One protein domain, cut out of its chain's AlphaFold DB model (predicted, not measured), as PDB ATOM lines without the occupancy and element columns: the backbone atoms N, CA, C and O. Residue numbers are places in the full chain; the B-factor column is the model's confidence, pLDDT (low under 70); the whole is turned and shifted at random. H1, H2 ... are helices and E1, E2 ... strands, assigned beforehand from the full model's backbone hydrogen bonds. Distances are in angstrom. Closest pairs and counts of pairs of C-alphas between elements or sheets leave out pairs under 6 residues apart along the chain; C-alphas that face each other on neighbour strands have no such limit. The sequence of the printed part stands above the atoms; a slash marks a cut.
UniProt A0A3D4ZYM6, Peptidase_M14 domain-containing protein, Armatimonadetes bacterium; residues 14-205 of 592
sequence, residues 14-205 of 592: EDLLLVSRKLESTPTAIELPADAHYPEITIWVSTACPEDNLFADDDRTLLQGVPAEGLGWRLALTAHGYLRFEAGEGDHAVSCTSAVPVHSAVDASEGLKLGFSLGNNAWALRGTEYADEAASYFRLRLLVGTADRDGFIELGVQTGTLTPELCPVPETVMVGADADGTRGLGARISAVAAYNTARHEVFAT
ATOM      1  N   GLU A  14      84.612 215.652 140.676       84.69
ATOM      2  CA  GLU A  14      84.779 214.206 140.764       84.69
ATOM      3  C   GLU A  14      83.860 213.453 139.786       84.69
ATOM      4  O   GLU A  14      84.253 212.405 139.280       84.69
ATOM      5  N   ASP A  15      82.706 214.026 139.428       83.81
ATOM      6  CA  ASP A  15      81.800 213.464 138.412       83.81
ATOM      7  C   ASP A  15      82.368 213.560 136.986       83.81
ATOM      8  O   ASP A  15      81.867 212.909 136.074       83.81
ATOM      9  N   LEU A  16      83.414 214.368 136.778       86.06
ATOM     10  CA  LEU A  16      84.113 214.524 135.499       86.06
ATOM     11  C   LEU A  16      85.358 213.636 135.402       86.06
ATOM     12  O   LEU A  16      86.076 213.708 134.406       86.06
ATOM     13  N   LEU A  17      85.668 212.848 136.435       89.75
ATOM     14  CA  LEU A  17      86.894 212.063 136.505       89.75
ATOM     15  C   LEU A  17      86.899 210.936 135.461       89.75
ATOM     16  O   LEU A  17      86.076 210.026 135.515       89.75
ATOM     17  N   LEU A  18      87.888 210.955 134.564       91.06
ATOM     18  CA  LEU A  18      88.159 209.857 133.630       91.06
ATOM     19  C   LEU A  18      89.159 208.868 134.239       91.06
ATOM     20  O   LEU A  18      88.938 207.659 134.223       91.06
ATOM     21  N   VAL A  19      90.251 209.381 134.820       92.94
ATOM     22  CA  VAL A  19      91.248 208.579 135.540       92.94
ATOM     23  C   VAL A  19      91.984 209.413 136.585       92.94
ATOM     24  O   VAL A  19      92.262 210.590 136.377       92.94
ATOM     25  N   SER A  20      92.344 208.796 137.710       93.44
ATOM     26  CA  SER A  20      93.341 209.310 138.656       93.44
ATOM     27  C   SER A  20      94.095 208.126 139.246       93.44
ATOM     28  O   SER A  20      93.496 207.258 139.887       93.44
ATOM     29  N   ARG A  21      95.401 208.036 138.976       92.38
ATOM     30  CA  ARG A  21      96.202 206.854 139.315       92.38
ATOM     31  C   ARG A  21      97.623 207.235 139.718       92.38
ATOM     32  O   ARG A  21      98.296 207.973 139.006       92.38
ATOM     33  N   LYS A  22      98.095 206.669 140.834       92.62
ATOM     34  CA  LYS A  22      99.527 206.619 141.169       92.62
ATOM     35  C   LYS A  22     100.205 205.526 140.351       92.62
ATOM     36  O   LYS A  22      99.649 204.436 140.210       92.62
ATOM     37  N   LEU A  23     101.389 205.814 139.830       89.44
ATOM     38  CA  LEU A  23     102.157 204.909 138.984       89.44
ATOM     39  C   LEU A  23     103.381 204.396 139.741       89.44
ATOM     40  O   LEU A  23     104.107 205.167 140.365       89.44
ATOM     41  N   GLU A  24     103.591 203.084 139.687       84.94
ATOM     42  CA  GLU A  24     104.772 202.426 140.263       84.94
ATOM     43  C   GLU A  24     105.938 202.391 139.267       84.94
ATOM     44  O   GLU A  24     107.103 202.440 139.662       84.94
ATOM     45  N   SER A  25     105.624 202.353 137.969       82.50
ATOM     46  CA  SER A  25     106.587 202.355 136.870       82.50
ATOM     47  C   SER A  25     105.986 202.956 135.599       82.50
ATOM     48  O   SER A  25     104.779 202.875 135.371       82.50
ATOM     49  N   THR A  26     106.840 203.496 134.735       81.50
ATOM     50  CA  THR A  26     106.514 203.880 133.355       81.50
ATOM     51  C   THR A  26     107.434 203.150 132.366       81.50
ATOM     52  O   THR A  26     108.560 202.817 132.745       81.50
ATOM     53  N   PRO A  27     106.992 202.888 131.120       89.31
ATOM     54  CA  PRO A  27     105.704 203.284 130.545       89.31
ATOM     55  C   PRO A  27     104.515 202.489 131.103       89.31
ATOM     56  O   PRO A  27     104.670 201.364 131.569       89.31
ATOM     57  N   THR A  28     103.326 203.089 131.087       91.69
ATOM     58  CA  THR A  28     102.066 202.433 131.478       91.69
ATOM     59  C   THR A  28     100.970 202.810 130.486       91.69
ATOM     60  O   THR A  28     100.777 203.993 130.215       91.69
ATOM     61  N   ALA A  29     100.236 201.816 129.983       93.94
ATOM     62  CA  ALA A  29      99.006 202.024 129.224       93.94
ATOM     63  C   ALA A  29      97.818 202.207 130.177       93.94
ATOM     64  O   ALA A  29      97.696 201.489 131.179       93.94
ATOM     65  N   ILE A  30      96.954 203.173 129.881       94.31
ATOM     66  CA  ILE A  30      95.762 203.474 130.671       94.31
ATOM     67  C   ILE A  30      94.557 203.529 129.751       94.31
ATOM     68  O   ILE A  30      94.495 204.377 128.869       94.31
ATOM     69  N   GLU A  31      93.589 202.664 130.025       93.62
ATOM     70  CA  GLU A  31      92.281 202.705 129.382       93.62
ATOM     71  C   GLU A  31      91.441 203.832 129.991       93.62
ATOM     72  O   GLU A  31      91.261 203.895 131.216       93.62
ATOM     73  N   LEU A  32      90.931 204.718 129.143       90.62
ATOM     74  CA  LEU A  32      89.913 205.698 129.498       90.62
ATOM     75  C   LEU A  32      88.520 205.149 129.146       90.62
ATOM     76  O   LEU A  32      88.395 204.206 128.362       90.62
ATOM     77  N   PRO A  33      87.440 205.693 129.733       83.19
ATOM     78  CA  PRO A  33      86.086 205.319 129.337       83.19
ATOM     79  C   PRO A  33      85.860 205.558 127.836       83.19
ATOM     80  O   PRO A  33      86.036 206.677 127.362       83.19
ATOM     81  N   ALA A  34      85.429 204.519 127.118       65.75
ATOM     82  CA  ALA A  34      85.061 204.618 125.711       65.75
ATOM     83  C   ALA A  34      83.708 205.341 125.566       65.75
ATOM     84  O   ALA A  34      82.669 204.785 125.924       65.75
ATOM     85  N   ASP A  35      83.724 206.576 125.064       67.69
ATOM     86  CA  ASP A  35      82.537 207.315 124.619       67.69
ATOM     87  C   ASP A  35      82.935 208.240 123.459       67.69
ATOM     88  O   ASP A  35      83.840 209.067 123.587       67.69
ATOM     89  N   ALA A  36      82.248 208.108 122.323       56.25
ATOM     90  CA  ALA A  36      82.524 208.886 121.119       56.25
ATOM     91  C   ALA A  36      82.243 210.394 121.287       56.25
ATOM     92  O   ALA A  36      82.683 211.191 120.456       56.25
ATOM     93  N   HIS A  37      81.535 210.801 122.347       64.75
ATOM     94  CA  HIS A  37      80.999 212.154 122.493       64.75
ATOM     95  C   HIS A  37      81.769 213.072 123.441       64.75
ATOM     96  O   HIS A  37      81.346 214.213 123.612       64.75
ATOM     97  N   TYR A  38      82.881 212.650 124.051       81.56
ATOM     98  CA  TYR A  38      83.656 213.546 124.918       81.56
ATOM     99  C   TYR A  38      84.458 214.567 124.094       81.56
ATOM    100  O   TYR A  38      85.475 214.213 123.493       81.56
ATOM    101  N   PRO A  39      84.056 215.852 124.065       85.06
ATOM    102  CA  PRO A  39      84.711 216.856 123.238       85.06
ATOM    103  C   PRO A  39      85.815 217.587 124.000       85.06
ATOM    104  O   PRO A  39      86.454 218.480 123.449       85.06
ATOM    105  N   GLU A  40      86.026 217.269 125.277       89.00
ATOM    106  CA  GLU A  40      86.897 218.025 126.158       89.00
ATOM    107  C   GLU A  40      87.712 217.109 127.074       89.00
ATOM    108  O   GLU A  40      87.209 216.133 127.621       89.00
ATOM    109  N   ILE A  41      88.970 217.468 127.311       93.06
ATOM    110  CA  ILE A  41      89.833 216.797 128.279       93.06
ATOM    111  C   ILE A  41      90.739 217.813 128.967       93.06
ATOM    112  O   ILE A  41      91.255 218.735 128.338       93.06
ATOM    113  N   THR A  42      90.979 217.625 130.259       94.94
ATOM    114  CA  THR A  42      92.153 218.168 130.945       94.94
ATOM    115  C   THR A  42      92.903 216.991 131.529       94.94
ATOM    116  O   THR A  42      92.365 216.282 132.381       94.94
ATOM    117  N   ILE A  43      94.129 216.771 131.064       97.44
ATOM    118  CA  ILE A  43      94.973 215.647 131.469       97.44
ATOM    119  C   ILE A  43      96.370 216.138 131.834       97.44
ATOM    120  O   ILE A  43      96.919 217.036 131.196       97.44
ATOM    121  N   TRP A  44      96.952 215.547 132.873       96.25
ATOM    122  CA  TRP A  44      98.323 215.827 133.279       96.25
ATOM    123  C   TRP A  44      98.986 214.620 133.933       96.25
ATOM    124  O   TRP A  44      98.338 213.746 134.515       96.25
ATOM    125  N   VAL A  45     100.314 214.621 133.882       93.81
ATOM    126  CA  VAL A  45     101.176 213.746 134.673       93.81
ATOM    127  C   VAL A  45     101.763 214.516 135.845       93.81
ATOM    128  O   VAL A  45     101.984 215.722 135.758       93.81
ATOM    129  N   SER A  46     102.016 213.822 136.950       91.06
ATOM    130  CA  SER A  46     102.818 214.335 138.062       91.06
ATOM    131  C   SER A  46     104.182 213.659 138.050       91.06
ATOM    132  O   SER A  46     104.264 212.439 137.899       91.06
ATOM    133  N   THR A  47     105.247 214.429 138.219       85.25
ATOM    134  CA  THR A  47     106.619 213.926 138.310       85.25
ATOM    135  C   THR A  47     107.120 214.032 139.747       85.25
ATOM    136  O   THR A  47     106.748 214.941 140.488       85.25
ATOM    137  N   ALA A  48     107.965 213.090 140.159       75.06
ATOM    138  CA  ALA A  48     108.824 213.260 141.328       75.06
ATOM    139  C   ALA A  48     110.235 213.616 140.830       75.06
ATOM    140  O   ALA A  48     110.743 212.931 139.940       75.06
ATOM    141  N   CYS A  49     110.878 214.657 141.364       59.97
ATOM    142  CA  CYS A  49     112.250 215.007 140.977       59.97
ATOM    143  C   CYS A  49     113.065 215.575 142.144       59.97
ATOM    144  O   CYS A  49     112.534 216.339 142.940       59.97
ATOM    145  N   PRO A  50     114.361 215.239 142.214       53.94
ATOM    146  CA  PRO A  50     115.456 216.196 142.123       53.94
ATOM    147  C   PRO A  50     115.791 216.457 140.637       53.94
ATOM    148  O   PRO A  50     115.695 215.539 139.826       53.94
ATOM    149  N   GLU A  51     116.133 217.697 140.278       52.75
ATOM    150  CA  GLU A  51     116.184 218.304 138.924       52.75
ATOM    151  C   GLU A  51     116.881 217.522 137.780       52.75
ATOM    152  O   GLU A  51     116.658 217.827 136.609       52.75
ATOM    153  N   ASP A  52     117.659 216.480 138.069       53.50
ATOM    154  CA  ASP A  52     118.621 215.871 137.137       53.50
ATOM    155  C   ASP A  52     118.017 214.982 136.026       53.50
ATOM    156  O   ASP A  52     118.750 214.496 135.169       53.50
ATOM    157  N   ASN A  53     116.696 214.746 136.009       58.88
ATOM    158  CA  ASN A  53     116.035 213.838 135.048       58.88
ATOM    159  C   ASN A  53     114.965 214.494 134.158       58.88
ATOM    160  O   ASN A  53     114.324 213.795 133.370       58.88
ATOM    161  N   LEU A  54     114.719 215.803 134.282       60.81
ATOM    162  CA  LEU A  54     113.688 216.468 133.474       60.81
ATOM    163  C   LEU A  54     114.172 216.786 132.050       60.81
ATOM    164  O   LEU A  54     113.364 216.846 131.127       60.81
ATOM    165  N   PHE A  55     115.477 216.984 131.876       67.12
ATOM    166  CA  PHE A  55     116.087 217.395 130.614       67.12
ATOM    167  C   PHE A  55     116.807 216.218 129.961       67.12
ATOM    168  O   PHE A  55     117.478 215.431 130.626       67.12
ATOM    169  N   ALA A  56     116.650 216.092 128.650       69.88
ATOM    170  CA  ALA A  56     117.327 215.099 127.830       69.88
ATOM    171  C   ALA A  56     117.810 215.765 126.540       69.88
ATOM    172  O   ALA A  56     117.335 216.841 126.194       69.88
ATOM    173  N   ASP A  57     118.713 215.108 125.813       77.56
ATOM    174  CA  ASP A  57     119.211 215.629 124.532       77.56
ATOM    175  C   ASP A  57     118.145 215.608 123.413       77.56
ATOM    176  O   ASP A  57     118.274 216.334 122.433       77.56
ATOM    177  N   ASP A  58     117.067 214.833 123.594       83.88
ATOM    178  CA  ASP A  58     115.961 214.661 122.644       83.88
ATOM    179  C   ASP A  58     114.591 214.878 123.306       83.88
ATOM    180  O   ASP A  58     114.435 214.726 124.522       83.88
ATOM    181  N   ASP A  59     113.569 215.151 122.489       88.19
ATOM    182  CA  ASP A  59     112.174 215.274 122.924       88.19
ATOM    183  C   ASP A  59     111.653 213.962 123.543       88.19
ATOM    184  O   ASP A  59     111.706 212.889 122.933       88.19
ATOM    185  N   ARG A  60     111.079 214.054 124.747       87.12
ATOM    186  CA  ARG A  60     110.575 212.915 125.525       87.12
ATOM    187  C   ARG A  60     109.063 212.942 125.646       87.12
ATOM    188  O   ARG A  60     108.479 213.970 125.978       87.12
ATOM    189  N   THR A  61     108.425 211.796 125.454       91.50
ATOM    190  CA  THR A  61     106.967 211.686 125.539       91.50
ATOM    191  C   THR A  61     106.500 211.596 126.985       91.50
ATOM    192  O   THR A  61     106.919 210.719 127.741       91.50
ATOM    193  N   LEU A  62     105.602 212.502 127.366       92.75
ATOM    194  CA  LEU A  62     104.903 212.476 128.649       92.75
ATOM    195  C   LEU A  62     103.625 211.644 128.542       92.75
ATOM    196  O   LEU A  62     103.362 210.795 129.394       92.75
ATOM    197  N   LEU A  63     102.840 211.902 127.496       95.44
ATOM    198  CA  LEU A  63     101.553 211.272 127.227       95.44
ATOM    199  C   LEU A  63     101.379 211.082 125.718       95.44
ATOM    200  O   LEU A  63     101.692 211.994 124.953       95.44
ATOM    201  N   GLN A  64     100.805 209.961 125.299       96.69
ATOM    202  CA  GLN A  64     100.285 209.784 123.946       96.69
ATOM    203  C   GLN A  64      98.869 209.216 124.000       96.69
ATOM    204  O   GLN A  64      98.642 208.143 124.554       96.69
ATOM    205  N   GLY A  65      97.925 209.949 123.423       95.62
ATOM    206  CA  GLY A  65      96.558 209.509 123.210       95.62
ATOM    207  C   GLY A  65      96.442 208.688 121.933       95.62
ATOM    208  O   GLY A  65      96.797 209.173 120.858       95.62
ATOM    209  N   VAL A  66      95.941 207.461 122.054       94.00
ATOM    210  CA  VAL A  66      95.792 206.501 120.957       94.00
ATOM    211  C   VAL A  66      94.310 206.169 120.806       94.00
ATOM    212  O   VAL A  66      93.797 205.354 121.577       94.00
ATOM    213  N   PRO A  67      93.604 206.827 119.873       91.81
ATOM    214  CA  PRO A  67      92.209 206.529 119.643       91.81
ATOM    215  C   PRO A  67      92.041 205.364 118.654       91.81
ATOM    216  O   PRO A  67      92.934 205.089 117.849       91.81
ATOM    217  N   ALA A  68      90.888 204.696 118.679       88.62
ATOM    218  CA  ALA A  68      90.514 203.705 117.668       88.62
ATOM    219  C   ALA A  68      90.154 204.364 116.324       88.62
ATOM    220  O   ALA A  68      90.424 203.799 115.264       88.62
ATOM    221  N   GLU A  69      89.573 205.565 116.375       87.00
ATOM    222  CA  GLU A  69      89.193 206.379 115.220       87.00
ATOM    223  C   GLU A  69      89.683 207.825 115.367       87.00
ATOM    224  O   GLU A  69      89.824 208.348 116.472       87.00
ATOM    225  N   GLY A  70      89.903 208.503 114.241       87.88
ATOM    226  CA  GLY A  70      90.397 209.878 114.221       87.88
ATOM    227  C   GLY A  70      91.888 210.008 114.544       87.88
ATOM    228  O   GLY A  70      92.661 209.050 114.511       87.88
ATOM    229  N   LEU A  71      92.310 211.238 114.817       91.06
ATOM    230  CA  LEU A  71      93.691 211.606 115.100       91.06
ATOM    231  C   LEU A  71      93.960 211.536 116.604       91.06
ATOM    232  O   LEU A  71      93.298 212.202 117.404       91.06
ATOM    233  N   GLY A  72      94.982 210.763 116.968       93.00
ATOM    234  CA  GLY A  72      95.583 210.802 118.296       93.00
ATOM    235  C   GLY A  72      96.471 212.024 118.500       93.00
ATOM    236  O   GLY A  72      96.690 212.832 117.594       93.00
ATOM    237  N   TRP A  73      97.015 212.146 119.704       95.81
ATOM    238  CA  TRP A  73      97.853 213.274 120.096       95.81
ATOM    239  C   TRP A  73      99.018 212.829 120.972       95.81
ATOM    240  O   TRP A  73      98.988 211.776 121.604       95.81
ATOM    241  N   ARG A  74     100.049 213.662 121.041       96.31
ATOM    242  CA  ARG A  74     101.262 213.459 121.826       96.31
ATOM    243  C   ARG A  74     101.578 214.730 122.599       96.31
ATOM    244  O   ARG A  74     101.644 215.813 122.025       96.31
ATOM    245  N   LEU A  75     101.801 214.590 123.900       96.69
ATOM    246  CA  LEU A  75     102.379 215.622 124.749       96.69
ATOM    247  C   LEU A  75     103.817 215.228 125.078       96.69
ATOM    248  O   LEU A  75     104.061 214.191 125.700       96.69
ATOM    249  N   ALA A  76     104.762 216.074 124.699       94.00
ATOM    250  CA  ALA A  76     106.183 215.877 124.908       94.00
ATOM    251  C   ALA A  76     106.797 217.021 125.719       94.00
ATOM    252  O   ALA A  76     106.338 218.164 125.678       94.00
ATOM    253  N   LEU A  77     107.867 216.703 126.438       91.25
ATOM    254  CA  LEU A  77     108.803 217.678 126.973       91.25
ATOM    255  C   LEU A  77     110.003 217.726 126.029       91.25
ATOM    256  O   LEU A  77     110.636 216.697 125.782       91.25
ATOM    257  N   THR A  78     110.290 218.896 125.466       91.62
ATOM    258  CA  THR A  78     111.396 219.042 124.519       91.62
ATOM    259  C   THR A  78     112.747 218.963 125.219       91.62
ATOM    260  O   THR A  78     112.835 219.155 126.436       91.62
ATOM    261  N   ALA A  79     113.817 218.780 124.444       88.31
ATOM    262  CA  ALA A  79     115.191 218.788 124.959       88.31
ATOM    263  C   ALA A  79     115.544 220.052 125.777       88.31
ATOM    264  O   ALA A  79     116.360 220.026 126.695       88.31
ATOM    265  N   HIS A  80     114.874 221.174 125.490       87.94
ATOM    266  CA  HIS A  80     115.065 222.452 126.181       87.94
ATOM    267  C   HIS A  80     114.011 222.730 127.268       87.94
ATOM    268  O   HIS A  80     113.913 223.847 127.776       87.94
ATOM    269  N   GLY A  81     113.205 221.731 127.632       89.00
ATOM    270  CA  GLY A  81     112.215 221.834 128.701       89.00
ATOM    271  C   GLY A  81     110.942 222.586 128.324       89.00
ATOM    272  O   GLY A  81     110.234 223.044 129.220       89.00
ATOM    273  N   TYR A  82     110.642 222.745 127.035       93.75
ATOM    274  CA  TYR A  82     109.356 223.283 126.592       93.75
ATOM    275  C   TYR A  82     108.318 222.175 126.560       93.75
ATOM    276  O   TYR A  82     108.616 221.044 126.187       93.75
ATOM    277  N   LEU A  83     107.084 222.505 126.911       95.56
ATOM    278  CA  LEU A  83     105.977 221.588 126.715       95.56
ATOM    279  C   LEU A  83     105.520 221.700 125.258       95.56
ATOM    280  O   LEU A  83     105.308 222.809 124.772       95.56
ATOM    281  N   ARG A  84     105.379 220.575 124.561       96.38
ATOM    282  CA  ARG A  84     104.923 220.531 123.170       96.38
ATOM    283  C   ARG A  84     103.783 219.534 123.019       96.38
ATOM    284  O   ARG A  84     103.911 218.382 123.412       96.38
ATOM    285  N   PHE A  85     102.680 219.988 122.444       97.50
ATOM    286  CA  PHE A  85     101.579 219.147 121.996       97.50
ATOM    287  C   PHE A  85     101.641 219.004 120.477       97.50
ATOM    288  O   PHE A  85     101.881 219.994 119.784       97.50
ATOM    289  N   GLU A  86     101.406 217.796 119.979       95.38
ATOM    290  CA  GLU A  86     101.420 217.449 118.557       95.38
ATOM    291  C   GLU A  86     100.277 216.476 118.256       95.38
ATOM    292  O   GLU A  86     100.046 215.535 119.015       95.38
ATOM    293  N   ALA A  87      99.568 216.673 117.149       93.81
ATOM    294  CA  ALA A  87      98.568 215.737 116.649       93.81
ATOM    295  C   ALA A  87      98.492 215.791 115.121       93.81
ATOM    296  O   ALA A  87      98.550 216.879 114.548       93.81
ATOM    297  N   GLY A  88      98.316 214.635 114.476       85.50
ATOM    298  CA  GLY A  88      98.244 214.524 113.015       85.50
ATOM    299  C   GLY A  88      99.547 214.864 112.277       85.50
ATOM    300  O   GLY A  88     100.585 215.126 112.881       85.50
ATOM    301  N   GLU A  89      99.475 214.859 110.945       76.06
ATOM    302  CA  GLU A  89     100.563 215.215 110.024       76.06
ATOM    303  C   GLU A  89     100.019 216.088 108.873       76.06
ATOM    304  O   GLU A  89      98.812 216.123 108.621       76.06
ATOM    305  N   GLY A  90     100.904 216.796 108.160       73.62
ATOM    306  CA  GLY A  90     100.536 217.598 106.983       73.62
ATOM    307  C   GLY A  90      99.574 218.753 107.291       73.62
ATOM    308  O   GLY A  90      99.710 219.426 108.311       73.62
ATOM    309  N   ASP A  91      98.591 218.982 106.414       68.00
ATOM    310  CA  ASP A  91      97.637 220.106 106.503       68.00
ATOM    311  C   ASP A  91      96.651 220.003 107.685       68.00
ATOM    312  O   ASP A  91      95.965 220.970 108.015       68.00
ATOM    313  N   HIS A  92      96.585 218.842 108.345       70.00
ATOM    314  CA  HIS A  92      95.759 218.605 109.534       70.00
ATOM    315  C   HIS A  92      96.575 218.592 110.834       70.00
ATOM    316  O   HIS A  92      96.035 218.273 111.894       70.00
ATOM    317  N   ALA A  93      97.869 218.922 110.764       84.06
ATOM    318  CA  ALA A  93      98.738 218.926 111.927       84.06
ATOM    319  C   ALA A  93      98.358 220.041 112.912       84.06
ATOM    320  O   ALA A  93      98.279 221.223 112.568       84.06
ATOM    321  N   VAL A  94      98.195 219.667 114.175       89.44
ATOM    322  CA  VAL A  94      98.051 220.589 115.300       89.44
ATOM    323  C   VAL A  94      99.337 220.544 116.098       89.44
ATOM    324  O   VAL A  94      99.734 219.484 116.574       89.44
ATOM    325  N   SER A  95      99.985 221.694 116.271       92.25
ATOM    326  CA  SER A  95     101.152 221.804 117.136       92.25
ATOM    327  C   SER A  95     101.097 223.072 117.973       92.25
ATOM    328  O   SER A  95     100.910 224.174 117.454       92.25
ATOM    329  N   CYS A  96     101.319 222.910 119.272       95.44
ATOM    330  CA  CYS A  96     101.463 224.006 120.218       95.44
ATOM    331  C   CYS A  96     102.717 223.753 121.049       95.44
ATOM    332  O   CYS A  96     102.886 222.670 121.604       95.44
ATOM    333  N   THR A  97     103.600 224.743 121.150       97.25
ATOM    334  CA  THR A  97     104.759 224.710 122.053       97.25
ATOM    335  C   THR A  97     104.607 225.830 123.075       97.25
ATOM    336  O   THR A  97     104.138 226.918 122.735       97.25
ATOM    337  N   SER A  98     104.977 225.573 124.329       97.25
ATOM    338  CA  SER A  98     104.924 226.579 125.386       97.25
ATOM    339  C   SER A  98     105.785 227.798 125.039       97.25
ATOM    340  O   SER A  98     106.820 227.683 124.391       97.25
ATOM    341  N   ALA A  99     105.375 228.986 125.481       96.50
ATOM    342  CA  ALA A  99     106.109 230.229 125.239       96.50
ATOM    343  C   ALA A  99     107.438 230.284 126.013       96.50
ATOM    344  O   ALA A  99     108.395 230.921 125.576       96.50
ATOM    345  N   VAL A 100     107.499 229.601 127.158       94.56
ATOM    346  CA  VAL A 100     108.690 229.476 128.005       94.56
ATOM    347  C   VAL A 100     108.910 228.013 128.411       94.56
ATOM    348  O   VAL A 100     107.944 227.236 128.421       94.56
ATOM    349  N   PRO A 101     110.146 227.618 128.766       92.00
ATOM    350  CA  PRO A 101     110.403 226.325 129.386       92.00
ATOM    351  C   PRO A 101     109.669 226.184 130.723       92.00
ATOM    352  O   PRO A 101     109.518 227.158 131.463       92.00
ATOM    353  N   VAL A 102     109.272 224.964 131.086       90.06
ATOM    354  CA  VAL A 102     108.488 224.693 132.306       90.06
ATOM    355  C   VAL A 102     109.201 225.164 133.579       90.06
ATOM    356  O   VAL A 102     108.577 225.770 134.446       90.06
ATOM    357  N   HIS A 103     110.522 224.991 133.641       86.31
ATOM    358  CA  HIS A 103     111.370 225.392 134.769       86.31
ATOM    359  C   HIS A 103     111.598 226.911 134.864       86.31
ATOM    360  O   HIS A 103     112.108 227.399 135.864       86.31
ATOM    361  N   SER A 104     111.236 227.678 133.830       90.06
ATOM    362  CA  SER A 104     111.232 229.146 133.892       90.06
ATOM    363  C   SER A 104     109.918 229.703 134.448       90.06
ATOM    364  O   SER A 104     109.856 230.875 134.811       90.06
ATOM    365  N   ALA A 105     108.856 228.890 134.488       89.69
ATOM    366  CA  ALA A 105     107.524 229.317 134.912       89.69
ATOM    367  C   ALA A 105     107.165 228.895 136.342       89.69
ATOM    368  O   ALA A 105     106.358 229.561 136.994       89.69
ATOM    369  N   VAL A 106     107.732 227.790 136.822       87.56
ATOM    370  CA  VAL A 106     107.491 227.246 138.161       87.56
ATOM    371  C   VAL A 106     108.773 226.681 138.758       87.56
ATOM    372  O   VAL A 106     109.688 226.301 138.029       87.56
ATOM    373  N   ASP A 107     108.806 226.595 140.087       83.00
ATOM    374  CA  ASP A 107     109.875 225.909 140.804       83.00
ATOM    375  C   ASP A 107     109.781 224.397 140.549       83.00
ATOM    376  O   ASP A 107     108.806 223.739 140.919       83.00
ATOM    377  N   ALA A 108     110.783 223.855 139.858       75.62
ATOM    378  CA  ALA A 108     110.838 222.447 139.488       75.62
ATOM    379  C   ALA A 108     111.357 221.539 140.616       75.62
ATOM    380  O   ALA A 108     111.312 220.314 140.468       75.62
ATOM    381  N   SER A 109     111.815 222.107 141.737       74.06
ATOM    382  CA  SER A 109     112.442 221.358 142.831       74.06
ATOM    383  C   SER A 109     111.467 220.497 143.643       74.06
ATOM    384  O   SER A 109     111.880 219.491 144.214       74.06
ATOM    385  N   GLU A 110     110.169 220.824 143.654       68.56
ATOM    386  CA  GLU A 110     109.150 220.106 144.445       68.56
ATOM    387  C   GLU A 110     108.302 219.106 143.632       68.56
ATOM    388  O   GLU A 110     107.322 218.544 144.125       68.56
ATOM    389  N   GLY A 111     108.692 218.833 142.383       81.69
ATOM    390  CA  GLY A 111     107.934 217.984 141.464       81.69
ATOM    391  C   GLY A 111     106.840 218.748 140.715       81.69
ATOM    392  O   GLY A 111     106.218 219.690 141.214       81.69
ATOM    393  N   LEU A 112     106.613 218.339 139.467       88.50
ATOM    394  CA  LEU A 112     105.827 219.101 138.502       88.50
ATOM    395  C   LEU A 112     104.540 218.378 138.124       88.50
ATOM    396  O   LEU A 112     104.502 217.153 138.024       88.50
ATOM    397  N   LYS A 113     103.503 219.159 137.831       92.50
ATOM    398  CA  LYS A 113     102.315 218.727 137.092       92.50
ATOM    399  C   LYS A 113     102.452 219.247 135.662       92.50
ATOM    400  O   LYS A 113     102.505 220.457 135.464       92.50
ATOM    401  N   LEU A 114     102.529 218.352 134.682       93.75
ATOM    402  CA  LEU A 114     102.732 218.680 133.266       93.75
ATOM    403  C   LEU A 114     101.562 218.134 132.453       93.75
ATOM    404  O   LEU A 114     101.296 216.933 132.501       93.75
ATOM    405  N   GLY A 115     100.847 218.988 131.727       96.25
ATOM    406  CA  GLY A 115      99.622 218.565 131.056       96.25
ATOM    407  C   GLY A 115      99.068 219.567 130.062       96.25
ATOM    408  O   GLY A 115      99.707 220.556 129.716       96.25
ATOM    409  N   PHE A 116      97.847 219.321 129.611       97.88
ATOM    410  CA  PHE A 116      97.116 220.235 128.743       97.88
ATOM    411  C   PHE A 116      95.614 220.168 129.022       97.88
ATOM    412  O   PHE A 116      95.114 219.199 129.599       97.88
ATOM    413  N   SER A 117      94.893 221.197 128.584       95.06
ATOM    414  CA  SER A 117      93.447 221.126 128.382       95.06
ATOM    415  C   SER A 117      93.126 221.303 126.906       95.06
ATOM    416  O   SER A 117      93.633 222.239 126.285       95.06
ATOM    417  N   LEU A 118      92.272 220.449 126.364       92.94
ATOM    418  CA  LEU A 118      91.857 220.425 124.969       92.94
ATOM    419  C   LEU A 118      90.330 220.409 124.907       92.94
ATOM    420  O   LEU A 118      89.693 219.608 125.583       92.94
ATOM    421  N   GLY A 119      89.756 221.284 124.089       89.81
ATOM    422  CA  GLY A 119      88.360 221.240 123.679       89.81
ATOM    423  C   GLY A 119      88.265 221.212 122.157       89.81
ATOM    424  O   GLY A 119      88.765 222.122 121.499       89.81
ATOM    425  N   ASN A 120      87.610 220.191 121.611       88.81
ATOM    426  CA  ASN A 120      87.239 220.063 120.207       88.81
ATOM    427  C   ASN A 120      85.761 219.656 120.108       88.81
ATOM    428  O   ASN A 120      85.426 218.479 120.013       88.81
ATOM    429  N   ASN A 121      84.854 220.634 120.123       82.19
ATOM    430  CA  ASN A 121      83.414 220.362 120.034       82.19
ATOM    431  C   ASN A 121      82.997 219.757 118.687       82.19
ATOM    432  O   ASN A 121      81.963 219.098 118.617       82.19
ATOM    433  N   ALA A 122      83.789 219.968 117.632       84.06
ATOM    434  CA  ALA A 122      83.512 219.412 116.314       84.06
ATOM    435  C   ALA A 122      83.631 217.882 116.325       84.06
ATOM    436  O   ALA A 122      82.916 217.211 115.587       84.06
ATOM    437  N   TRP A 123      84.449 217.331 117.234       86.31
ATOM    438  CA  TRP A 123      84.559 215.892 117.457       86.31
ATOM    439  C   TRP A 123      83.208 215.274 117.851       86.31
ATOM    440  O   TRP A 123      82.728 214.351 117.200       86.31
ATOM    441  N   ALA A 124      82.545 215.820 118.874       80.50
ATOM    442  CA  ALA A 124      81.263 215.290 119.349       80.50
ATOM    443  C   ALA A 124      80.109 215.479 118.346       80.50
ATOM    444  O   ALA A 124      79.071 214.832 118.479       80.50
ATOM    445  N   LEU A 125      80.293 216.363 117.359       78.94
ATOM    446  CA  LEU A 125      79.306 216.731 116.345       78.94
ATOM    447  C   LEU A 125      79.634 216.166 114.952       78.94
ATOM    448  O   LEU A 125      78.998 216.571 113.976       78.94
ATOM    449  N   ARG A 126      80.591 215.229 114.834       83.12
ATOM    450  CA  ARG A 126      80.894 214.552 113.560       83.12
ATOM    451  C   ARG A 126      79.645 213.949 112.930       83.12
ATOM    452  O   ARG A 126      78.776 213.413 113.609       83.12
ATOM    453  N   GLY A 127      79.581 214.030 111.603       79.56
ATOM    454  CA  GLY A 127      78.437 213.545 110.832       79.56
ATOM    455  C   GLY A 127      77.192 214.433 110.924       79.56
ATOM    456  O   GLY A 127      76.182 214.099 110.316       79.56
ATOM    457  N   THR A 128      77.254 215.560 111.642       77.19
ATOM    458  CA  THR A 128      76.197 216.580 111.650       77.19
ATOM    459  C   THR A 128      76.628 217.805 110.850       77.19
ATOM    460  O   THR A 128      77.818 218.101 110.741       77.19
ATOM    461  N   GLU A 129      75.660 218.568 110.347       73.44
ATOM    462  CA  GLU A 129      75.905 219.851 109.671       73.44
ATOM    463  C   GLU A 129      76.547 220.917 110.582       73.44
ATOM    464  O   GLU A 129      77.115 221.892 110.097       73.44
ATOM    465  N   TYR A 130      76.511 220.724 111.907       73.19
ATOM    466  CA  TYR A 130      77.100 221.651 112.873       73.19
ATOM    467  C   TYR A 130      78.596 221.412 113.094       73.19
ATOM    468  O   TYR A 130      79.244 222.245 113.723       73.19
ATOM    469  N   ALA A 131      79.181 220.309 112.613       78.62
ATOM    470  CA  ALA A 131      80.594 220.005 112.857       78.62
ATOM    471  C   ALA A 131      81.519 221.164 112.436       78.62
ATOM    472  O   ALA A 131      82.393 221.572 113.204       78.62
ATOM    473  N   ASP A 132      81.261 221.754 111.268       77.69
ATOM    474  CA  ASP A 132      82.062 222.848 110.712       77.69
ATOM    475  C   ASP A 132      81.894 224.159 111.490       77.69
ATOM    476  O   ASP A 132      82.865 224.876 111.728       77.69
ATOM    477  N   GLU A 133      80.684 224.462 111.966       74.69
ATOM    478  CA  GLU A 133      80.461 225.596 112.873       74.69
ATOM    479  C   GLU A 133      81.231 225.385 114.189       74.69
ATOM    480  O   GLU A 133      81.880 226.301 114.712       74.69
ATOM    481  N   ALA A 134      81.240 224.141 114.687       78.44
ATOM    482  CA  ALA A 134      81.910 223.776 115.929       78.44
ATOM    483  C   ALA A 134      83.429 223.875 115.846       78.44
ATOM    484  O   ALA A 134      84.077 224.068 116.879       78.44
ATOM    485  N   ALA A 135      83.988 223.735 114.645       83.00
ATOM    486  CA  ALA A 135      85.423 223.710 114.408       83.00
ATOM    487  C   ALA A 135      86.116 224.973 114.932       83.00
ATOM    488  O   ALA A 135      87.230 224.895 115.445       83.00
ATOM    489  N   SER A 136      85.436 226.124 114.876       80.88
ATOM    490  CA  SER A 136      85.936 227.417 115.367       80.88
ATOM    491  C   SER A 136      86.088 227.505 116.895       80.88
ATOM    492  O   SER A 136      86.770 228.395 117.406       80.88
ATOM    493  N   TYR A 137      85.473 226.582 117.639       78.88
ATOM    494  CA  TYR A 137      85.542 226.520 119.100       78.88
ATOM    495  C   TYR A 137      86.682 225.643 119.619       78.88
ATOM    496  O   TYR A 137      86.735 225.367 120.826       78.88
ATOM    497  N   PHE A 138      87.579 225.201 118.736       87.38
ATOM    498  CA  PHE A 138      88.777 224.483 119.126       87.38
ATOM    499  C   PHE A 138      89.662 225.339 120.036       87.38
ATOM    500  O   PHE A 138      89.944 226.516 119.772       87.38
ATOM    501  N   ARG A 139      90.116 224.729 121.132       88.31
ATOM    502  CA  ARG A 139      91.037 225.364 122.069       88.31
ATOM    503  C   ARG A 139      91.940 224.341 122.733       88.31
ATOM    504  O   ARG A 139      91.466 223.408 123.372       88.31
ATOM    505  N   LEU A 140      93.237 224.589 122.654       93.12
ATOM    506  CA  LEU A 140      94.285 223.834 123.322       93.12
ATOM    507  C   LEU A 140      95.073 224.774 124.234       93.12
ATOM    508  O   LEU A 140      95.443 225.876 123.827       93.12
ATOM    509  N   ARG A 141      95.335 224.339 125.465       94.31
ATOM    510  CA  ARG A 141      96.151 225.057 126.450       94.31
ATOM    511  C   ARG A 141      97.183 224.125 127.045       94.31
ATOM    512  O   ARG A 141      96.825 223.054 127.525       94.31
ATOM    513  N   LEU A 142      98.433 224.558 127.071       97.88
ATOM    514  CA  LEU A 142      99.534 223.852 127.716       97.88
ATOM    515  C   LEU A 142      99.651 224.313 129.166       97.88
ATOM    516  O   LEU A 142      99.700 225.514 129.436       97.88
ATOM    517  N   LEU A 143      99.682 223.359 130.092       96.56
ATOM    518  CA  LEU A 143      99.504 223.596 131.517       96.56
ATOM    519  C   LEU A 143     100.710 223.096 132.310       96.56
ATOM    520  O   LEU A 143     101.161 221.959 132.143       96.56
ATOM    521  N   VAL A 144     101.182 223.933 133.233       94.31
ATOM    522  CA  VAL A 144     102.179 223.561 134.242       94.31
ATOM    523  C   VAL A 144     101.654 223.861 135.643       94.31
ATOM    524  O   VAL A 144     100.992 224.870 135.873       94.31
ATOM    525  N   GLY A 145     101.951 222.997 136.602       91.88
ATOM    526  CA  GLY A 145     101.712 223.229 138.021       91.88
ATOM    527  C   GLY A 145     102.825 222.618 138.864       91.88
ATOM    528  O   GLY A 145     103.691 221.915 138.346       91.88
ATOM    529  N   THR A 146     102.783 222.865 140.167       87.31
ATOM    530  CA  THR A 146     103.683 222.257 141.156       87.31
ATOM    531  C   THR A 146     102.901 221.292 142.046       87.31
ATOM    532  O   THR A 146     101.661 221.280 142.043       87.31
ATOM    533  N   ALA A 147     103.601 220.425 142.777       74.88
ATOM    534  CA  ALA A 147     102.966 219.468 143.681       74.88
ATOM    535  C   ALA A 147     102.170 220.152 144.811       74.88
ATOM    536  O   ALA A 147     101.065 219.708 145.127       74.88
ATOM    537  N   ASP A 148     102.703 221.243 145.359       69.94
ATOM    538  CA  ASP A 148     102.172 222.027 146.482       69.94
ATOM    539  C   ASP A 148     101.064 223.025 146.090       69.94
ATOM    540  O   ASP A 148     100.317 223.501 146.948       69.94
ATOM    541  N   ARG A 149     100.928 223.329 144.794       66.94
ATOM    542  CA  ARG A 149      99.962 224.302 144.281       66.94
ATOM    543  C   ARG A 149      98.734 223.635 143.671       66.94
ATOM    544  O   ARG A 149      98.829 222.754 142.810       66.94
ATOM    545  N   ASP A 150      97.568 224.144 144.053       77.44
ATOM    546  CA  ASP A 150      96.308 223.870 143.365       77.44
ATOM    547  C   ASP A 150      96.194 224.700 142.074       77.44
ATOM    548  O   ASP A 150      96.472 225.904 142.044       77.44
ATOM    549  N   GLY A 151      95.738 224.055 140.998       87.19
ATOM    550  CA  GLY A 151      95.571 224.669 139.679       87.19
ATOM    551  C   GLY A 151      96.840 224.699 138.821       87.19
ATOM    552  O   GLY A 151      97.837 224.043 139.117       87.19
ATOM    553  N   PHE A 152      96.771 225.459 137.726       93.06
ATOM    554  CA  PHE A 152      97.792 225.483 136.678       93.06
ATOM    555  C   PHE A 152      98.132 226.913 136.244       93.06
ATOM    556  O   PHE A 152      97.314 227.828 136.362       93.06
ATOM    557  N   ILE A 153      99.347 227.088 135.731       92.75
ATOM    558  CA  ILE A 153      99.765 228.217 134.903       92.75
ATOM    559  C   ILE A 153      99.649 227.779 133.439       92.75
ATOM    560  O   ILE A 153     100.135 226.712 133.063       92.75
ATOM    561  N   GLU A 154      99.014 228.614 132.623       93.75
ATOM    562  CA  GLU A 154      98.946 228.438 131.174       93.75
ATOM    563  C   GLU A 154     100.254 228.933 130.539       93.75
ATOM    564  O   GLU A 154     100.635 230.088 130.726       93.75
ATOM    565  N   LEU A 155     100.962 228.055 129.819       95.06
ATOM    566  CA  LEU A 155     102.228 228.389 129.151       95.06
ATOM    567  C   LEU A 155     102.107 228.530 127.637       95.06
ATOM    568  O   LEU A 155     103.033 229.020 126.997       95.06
ATOM    569  N   GLY A 156     101.014 228.060 127.051       93.56
ATOM    570  CA  GLY A 156     100.794 228.096 125.614       93.56
ATOM    571  C   GLY A 156      99.321 227.919 125.299       93.56
ATOM    572  O   GLY A 156      98.624 227.189 126.002       93.56
ATOM    573  N   VAL A 157      98.872 228.591 124.246       92.00
ATOM    574  CA  VAL A 157      97.505 228.533 123.734       92.00
ATOM    575  C   VAL A 157      97.551 228.318 122.237       92.00
ATOM    576  O   VAL A 157      98.339 228.947 121.534       92.00
ATOM    577  N   GLN A 158      96.652 227.470 121.755       90.38
ATOM    578  CA  GLN A 158      96.294 227.405 120.353       90.38
ATOM    579  C   GLN A 158      94.773 227.440 120.219       90.38
ATOM    580  O   GLN A 158      94.047 226.710 120.895       90.38
ATOM    581  N   THR A 159      94.301 228.312 119.339       87.19
ATOM    582  CA  THR A 159      92.893 228.471 118.964       87.19
ATOM    583  C   THR A 159      92.790 228.526 117.450       87.19
ATOM    584  O   THR A 159      93.784 228.776 116.768       87.19
ATOM    585  N   GLY A 160      91.586 228.363 116.921       82.62
ATOM    586  CA  GLY A 160      91.313 228.499 115.496       82.62
ATOM    587  C   GLY A 160      90.245 227.515 115.060       82.62
ATOM    588  O   GLY A 160      89.534 226.958 115.892       82.62
ATOM    589  N   THR A 161      90.161 227.300 113.754       83.12
ATOM    590  CA  THR A 161      89.294 226.279 113.168       83.12
ATOM    591  C   THR A 161      90.075 224.977 113.064       83.12
ATOM    592  O   THR A 161      91.116 224.950 112.408       83.12
ATOM    593  N   LEU A 162      89.588 223.911 113.698       83.44
ATOM    594  CA  LEU A 162      90.183 222.579 113.597       83.44
ATOM    595  C   LEU A 162      89.192 221.570 113.021       83.44
ATOM    596  O   LEU A 162      88.017 221.583 113.375       83.44
ATOM    597  N   THR A 163      89.681 220.674 112.165       72.69
ATOM    598  CA  THR A 163      88.880 219.569 111.636       72.69
ATOM    599  C   THR A 163      88.327 218.690 112.769       72.69
ATOM    600  O   THR A 163      88.934 218.561 113.839       72.69
ATOM    601  N   PRO A 164      87.176 218.036 112.559       82.38
ATOM    602  CA  PRO A 164      86.508 217.263 113.605       82.38
ATOM    603  C   PRO A 164      87.204 215.927 113.940       82.38
ATOM    604  O   PRO A 164      86.660 215.128 114.704       82.38
ATOM    605  N   GLU A 165      88.400 215.693 113.388       88.56
ATOM    606  CA  GLU A 165      89.151 214.438 113.470       88.56
ATOM    607  C   GLU A 165      90.069 214.342 114.691       88.56
ATOM    608  O   GLU A 165      90.443 213.240 115.069       88.56
ATOM    609  N   LEU A 166      90.454 215.449 115.338       91.19
ATOM    610  CA  LEU A 166      91.271 215.366 116.556       91.19
ATOM    611  C   LEU A 166      90.441 214.830 117.725       91.19
ATOM    612  O   LEU A 166      89.568 215.550 118.215       91.19
ATOM    613  N   CYS A 167      90.762 213.621 118.191       91.88
ATOM    614  CA  CYS A 167      90.094 212.956 119.307       91.88
ATOM    615  C   CYS A 167      90.546 213.527 120.660       91.88
ATOM    616  O   CYS A 167      91.714 213.366 121.028       91.88
ATOM    617  N   PRO A 168      89.660 214.185 121.440       91.75
ATOM    618  CA  PRO A 168      90.043 214.730 122.740       91.75
ATOM    619  C   PRO A 168      90.280 213.636 123.779       91.75
ATOM    620  O   PRO A 168      91.310 213.649 124.454       91.75
ATOM    621  N   VAL A 169      89.352 212.681 123.890       92.88
ATOM    622  CA  VAL A 169      89.411 211.576 124.856       92.88
ATOM    623  C   VAL A 169      89.583 210.249 124.106       92.88
ATOM    624  O   VAL A 169      88.590 209.680 123.663       92.88
ATOM    625  N   PRO A 170      90.824 209.759 123.942       92.50
ATOM    626  CA  PRO A 170      91.099 208.480 123.288       92.50
ATOM    627  C   PRO A 170      90.765 207.298 124.209       92.50
ATOM    628  O   PRO A 170      90.751 207.452 125.430       92.50
ATOM    629  N   GLU A 171      90.587 206.106 123.642       92.38
ATOM    630  CA  GLU A 171      90.381 204.858 124.387       92.38
ATOM    631  C   GLU A 171      91.595 204.514 125.255       92.38
ATOM    632  O   GLU A 171      91.437 204.138 126.416       92.38
ATOM    633  N   THR A 172      92.808 204.723 124.735       94.19
ATOM    634  CA  THR A 172      94.046 204.441 125.464       94.19
ATOM    635  C   THR A 172      94.938 205.678 125.548       94.19
ATOM    636  O   THR A 172      95.162 206.394 124.570       94.19
ATOM    637  N   VAL A 173      95.518 205.908 126.727       95.25
ATOM    638  CA  VAL A 173      96.605 206.870 126.942       95.25
ATOM    639  C   VAL A 173      97.861 206.135 127.392       95.25
ATOM    640  O   VAL A 173      97.896 205.506 128.451       95.25
ATOM    641  N   MET A 174      98.921 206.259 126.602       95.56
ATOM    642  CA  MET A 174     100.263 205.801 126.941       95.56
ATOM    643  C   MET A 174     100.970 206.867 127.770       95.56
ATOM    644  O   MET A 174     101.117 208.007 127.337       95.56
ATOM    645  N   VAL A 175     101.404 206.510 128.979       93.62
ATOM    646  CA  VAL A 175     102.094 207.421 129.900       93.62
ATOM    647  C   VAL A 175     103.586 207.118 129.921       93.62
ATOM    648  O   VAL A 175     103.988 205.992 130.219       93.62
ATOM    649  N   GLY A 176     104.408 208.139 129.674       89.31
ATOM    650  CA  GLY A 176     105.867 208.094 129.791       89.31
ATOM    651  C   GLY A 176     106.624 207.490 128.606       89.31
ATOM    652  O   GLY A 176     107.838 207.332 128.715       89.31
ATOM    653  N   ALA A 177     105.955 207.144 127.504       88.25
ATOM    654  CA  ALA A 177     106.580 206.772 126.231       88.25
ATOM    655  C   ALA A 177     105.587 206.894 125.072       88.25
ATOM    656  O   ALA A 177     104.380 207.006 125.305       88.25
ATOM    657  N   ASP A 178     106.107 206.838 123.844       85.62
ATOM    658  CA  ASP A 178     105.272 206.593 122.672       85.62
ATOM    659  C   ASP A 178     104.665 205.172 122.740       85.62
ATOM    660  O   ASP A 178     105.176 204.274 123.418       85.62
ATOM    661  N   ALA A 179     103.565 204.953 122.025       81.81
ATOM    662  CA  ALA A 179     102.825 203.697 121.960       81.81
ATOM    663  C   ALA A 179     103.631 202.567 121.310       81.81
ATOM    664  O   ALA A 179     103.459 201.404 121.664       81.81
ATOM    665  N   ASP A 180     104.551 202.910 120.409       84.06
ATOM    666  CA  ASP A 180     105.525 201.983 119.827       84.06
ATOM    667  C   ASP A 180     106.732 201.716 120.753       84.06
ATOM    668  O   ASP A 180     107.629 200.945 120.409       84.06
ATOM    669  N   GLY A 181     106.757 202.336 121.938       75.19
ATOM    670  CA  GLY A 181     107.833 202.230 122.920       75.19
ATOM    671  C   GLY A 181     109.042 203.122 122.629       75.19
ATOM    672  O   GLY A 181     110.033 203.057 123.362       75.19
ATOM    673  N   THR A 182     108.992 203.961 121.592       68.75
ATOM    674  CA  THR A 182     110.060 204.915 121.282       68.75
ATOM    675  C   THR A 182     109.979 206.159 122.189       68.75
ATOM    676  O   THR A 182     108.972 206.428 122.845       68.75
ATOM    677  N   ARG A 183     111.094 206.895 122.327       72.94
ATOM    678  CA  ARG A 183     111.176 208.209 123.017       72.94
ATOM    679  C   ARG A 183     110.560 208.282 124.435       72.94
ATOM    680  O   ARG A 183     109.925 209.269 124.805       72.94
ATOM    681  N   GLY A 184     110.801 207.265 125.267       70.06
ATOM    682  CA  GLY A 184     110.342 207.231 126.665       70.06
ATOM    683  C   GLY A 184     111.036 208.232 127.596       70.06
ATOM    684  O   GLY A 184     112.230 208.492 127.450       70.06
ATOM    685  N   LEU A 185     110.307 208.779 128.571       67.69
ATOM    686  CA  LEU A 185     110.827 209.676 129.608       67.69
ATOM    687  C   LEU A 185     111.536 208.857 130.707       67.69
ATOM    688  O   LEU A 185     110.932 207.988 131.328       67.69
ATOM    689  N   GLY A 186     112.815 209.146 130.973       56.69
ATOM    690  CA  GLY A 186     113.594 208.496 132.044       56.69
ATOM    691  C   GLY A 186     113.247 208.965 133.469       56.69
ATOM    692  O   GLY A 186     113.691 208.355 134.442       56.69
ATOM    693  N   ALA A 187     112.455 210.036 133.609       60.69
ATOM    694  CA  ALA A 187     111.987 210.556 134.892       60.69
ATOM    695  C   ALA A 187     110.838 209.716 135.470       60.69
ATOM    696  O   ALA A 187     109.968 209.236 134.742       60.69
ATOM    697  N   ARG A 188     110.785 209.588 136.804       74.31
ATOM    698  CA  ARG A 188     109.703 208.874 137.500       74.31
ATOM    699  C   ARG A 188     108.420 209.708 137.479       74.31
ATOM    700  O   ARG A 188     108.156 210.477 138.407       74.31
ATOM    701  N   ILE A 189     107.617 209.550 136.428       87.19
ATOM    702  CA  ILE A 189     106.204 209.941 136.467       87.19
ATOM    703  C   ILE A 189     105.555 209.136 137.596       87.19
ATOM    704  O   ILE A 189     105.555 207.907 137.582       87.19
ATOM    705  N   SER A 190     105.044 209.838 138.599       89.00
ATOM    706  CA  SER A 190     104.517 209.257 139.833       89.00
ATOM    707  C   SER A 190     102.997 209.134 139.823       89.00
ATOM    708  O   SER A 190     102.437 208.336 140.577       89.00
ATOM    709  N   ALA A 191     102.310 209.914 138.985       92.31
ATOM    710  CA  ALA A 191     100.863 209.854 138.845       92.31
ATOM    711  C   ALA A 191     100.384 210.439 137.515       92.31
ATOM    712  O   ALA A 191     101.100 211.173 136.835       92.31
ATOM    713  N   VAL A 192      99.129 210.157 137.193       94.31
ATOM    714  CA  VAL A 192      98.387 210.720 136.063       94.31
ATOM    715  C   VAL A 192      96.947 210.963 136.483       94.31
ATOM    716  O   VAL A 192      96.374 210.176 137.246       94.31
ATOM    717  N   ALA A 193      96.370 212.056 135.997       95.00
ATOM    718  CA  ALA A 193      94.961 212.355 136.172       95.00
ATOM    719  C   ALA A 193      94.380 212.972 134.898       95.00
ATOM    720  O   ALA A 193      95.037 213.788 134.252       95.00
ATOM    721  N   ALA A 194      93.153 212.584 134.557       94.69
ATOM    722  CA  ALA A 194      92.398 213.133 133.441       94.69
ATOM    723  C   ALA A 194      90.934 213.342 133.830       94.69
ATOM    724  O   ALA A 194      90.331 212.503 134.506       94.69
ATOM    725  N   TYR A 195      90.365 214.449 133.363       92.12
ATOM    726  CA  TYR A 195      88.975 214.834 133.579       92.12
ATOM    727  C   TYR A 195      88.341 215.260 132.257       92.12
ATOM    728  O   TYR A 195      88.990 215.909 131.436       92.12
ATOM    729  N   ASN A 196      87.064 214.942 132.083       89.31
ATOM    730  CA  ASN A 196      86.258 215.297 130.921       89.31
ATOM    731  C   ASN A 196      85.795 216.760 130.999       89.31
ATOM    732  O   ASN A 196      84.640 217.060 131.293       89.31
ATOM    733  N   THR A 197      86.733 217.694 130.862       87.44
ATOM    734  CA  THR A 197      86.453 219.128 130.739       87.44
ATOM    735  C   THR A 197      87.690 219.869 130.255       87.44
ATOM    736  O   THR A 197      88.802 219.529 130.646       87.44
ATOM    737  N   ALA A 198      87.518 220.939 129.482       87.44
ATOM    738  CA  ALA A 198      88.602 221.840 129.090       87.44
ATOM    739  C   ALA A 198      88.826 222.966 130.126       87.44
ATOM    740  O   ALA A 198      89.700 223.824 129.958       87.44
ATOM    741  N   ARG A 199      88.017 222.996 131.195       85.75
ATOM    742  CA  ARG A 199      88.003 224.043 132.225       85.75
ATOM    743  C   ARG A 199      89.023 223.772 133.328       85.75
ATOM    744  O   ARG A 199      88.667 223.465 134.466       85.75
ATOM    745  N   HIS A 200      90.303 223.911 133.007       89.25
ATOM    746  CA  HIS A 200      91.386 223.666 133.961       89.25
ATOM    747  C   HIS A 200      91.354 224.592 135.198       89.25
ATOM    748  O   HIS A 200      91.920 224.265 136.243       89.25
ATOM    749  N   GLU A 201      90.680 225.744 135.129       88.56
ATOM    750  CA  GLU A 201      90.573 226.700 136.235       88.56
ATOM    751  C   GLU A 201      89.846 226.118 137.451       88.56
ATOM    752  O   GLU A 201      90.034 226.607 138.566       88.56
ATOM    753  N   VAL A 202      89.032 225.075 137.254       87.88
ATOM    754  CA  VAL A 202      88.315 224.398 138.338       87.88
ATOM    755  C   VAL A 202      89.280 223.751 139.341       87.88
ATOM    756  O   VAL A 202      89.045 223.777 140.554       87.88
ATOM    757  N   PHE A 203      90.435 223.280 138.857       90.06
ATOM    758  CA  PHE A 203      91.439 222.600 139.673       90.06
ATOM    759  C   PHE A 203      92.130 223.527 140.678       90.06
ATOM    760  O   PHE A 203      92.642 223.042 141.683       90.06
ATOM    761  N   ALA A 204      92.059 224.850 140.481       88.88
ATOM    762  CA  ALA A 204      92.568 225.844 141.429       88.88
ATOM    763  C   ALA A 204      91.809 225.870 142.769       88.88
ATOM    764  O   ALA A 204      92.225 226.564 143.693       88.88
ATOM    765  N   THR A 205      90.683 225.155 142.870       87.62
ATOM    766  CA  THR A 205      89.839 225.118 144.075       87.62
ATOM    767  C   THR A 205      89.670 223.719 144.666       87.62
ATOM    768  O   THR A 205      88.903 223.539 145.610       87.62
TER     769      THR A 205
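This is residues 14 to 205 of the 592 residues of the protein "Peptidase_M14 domain-containing protein" of Armatimonadetes bacterium (UniProt A0A3D4ZYM6). Two six-stranded sheets lie face to face as a sandwich, one made of E1, E12, E3, E8, E9 and E10 and the other of E2, E11, E4, E5, E6 and E7. Two short helices, H2 and H3, sit together at one end of the long axis, and the loop of residues 48 to 59 lies at the other. The printed part has 192 residues with four named helices and twelve named strands, in the order E1 to E7, H1, E8, H2, H3, E9 to E12, H4; both sheets run in the orders given and are antiparallel throughout. The class is mixed, with under half of the residues in named elements, and the whole is compact, with a radius of gyration of the C-alphas of 15.6 A and spans of 51 by 37 by 30 A.

The first sheet runs from edge strand E1, residues 17 to 22, through E12, 189 to 195, E3, 40 to 47, E8, 112 to 119, and E9, 138 to 146, to edge strand E10, 153 to 160. Within hydrogen-bond range are N 21 and O 192 at 2.9 A, N 44 and O 193 at 2.9 A, N 43 and O 116 at 3.0 A, N 117 and O 141 at 2.9 A, and, in the hairpin of E9 and E10, N 142 and O 156 at 2.8 A. The second sheet runs E2, residues 28 to 31, E11, 172 to 175, E4, 60 to 66, E5, 73 to 77, E6, 83 to 87, and E7, 94 to 97; E4 to E7 form a meander, each strand the antiparallel neighbour of the one before. Its pairs within hydrogen-bond range include N 30 and O 173 at 2.9 A, N 64 and O 174 at 2.8 A, N 62 and O 75 at 2.8 A, N 74 and O 86 at 2.8 A, and N 85 and O 96 at 2.8 A. The sheets' planes are 7 degrees apart and their strands stand at 30 degrees; the closest C-alphas of E7 and E10, Cys 96 and Gln 158, are 6.2 A apart. H1, residues 102 to 105, H2, 121 to 124, and H4, 200 to 205, only graze the first sheet. H3, residues 131 to 135, touches H2, their closest C-alphas, Ala 131 and Ala 122, 4.6 A apart. H3 has its O i to N i+4 pair within range, H4 has 0 of 2 but 3 of 3 O i to N i+3 pairs, and H1 and H2 are too short for an i+4 pair.

E1 begins at C-alpha 17 (86.894, 212.063, 136.505). E3 is 23.5 A long, E8 23.0 A, E9 26.7 A and E10 21.2 A; E10 bends by 55 degrees at residue 156. H4 ends at C-alpha 205 (89.839, 225.118, 144.075).

The two C-alphas farthest apart, Pro 50 and Glu 129, are 51.3 A apart. The printed part has no cut; the links E3 to E4, E10 to E11 and E11 to E12 are long. The mean pLDDT of the printed part is 85.6, and residues 34 to 37 and 49 to 56 are among those under 70.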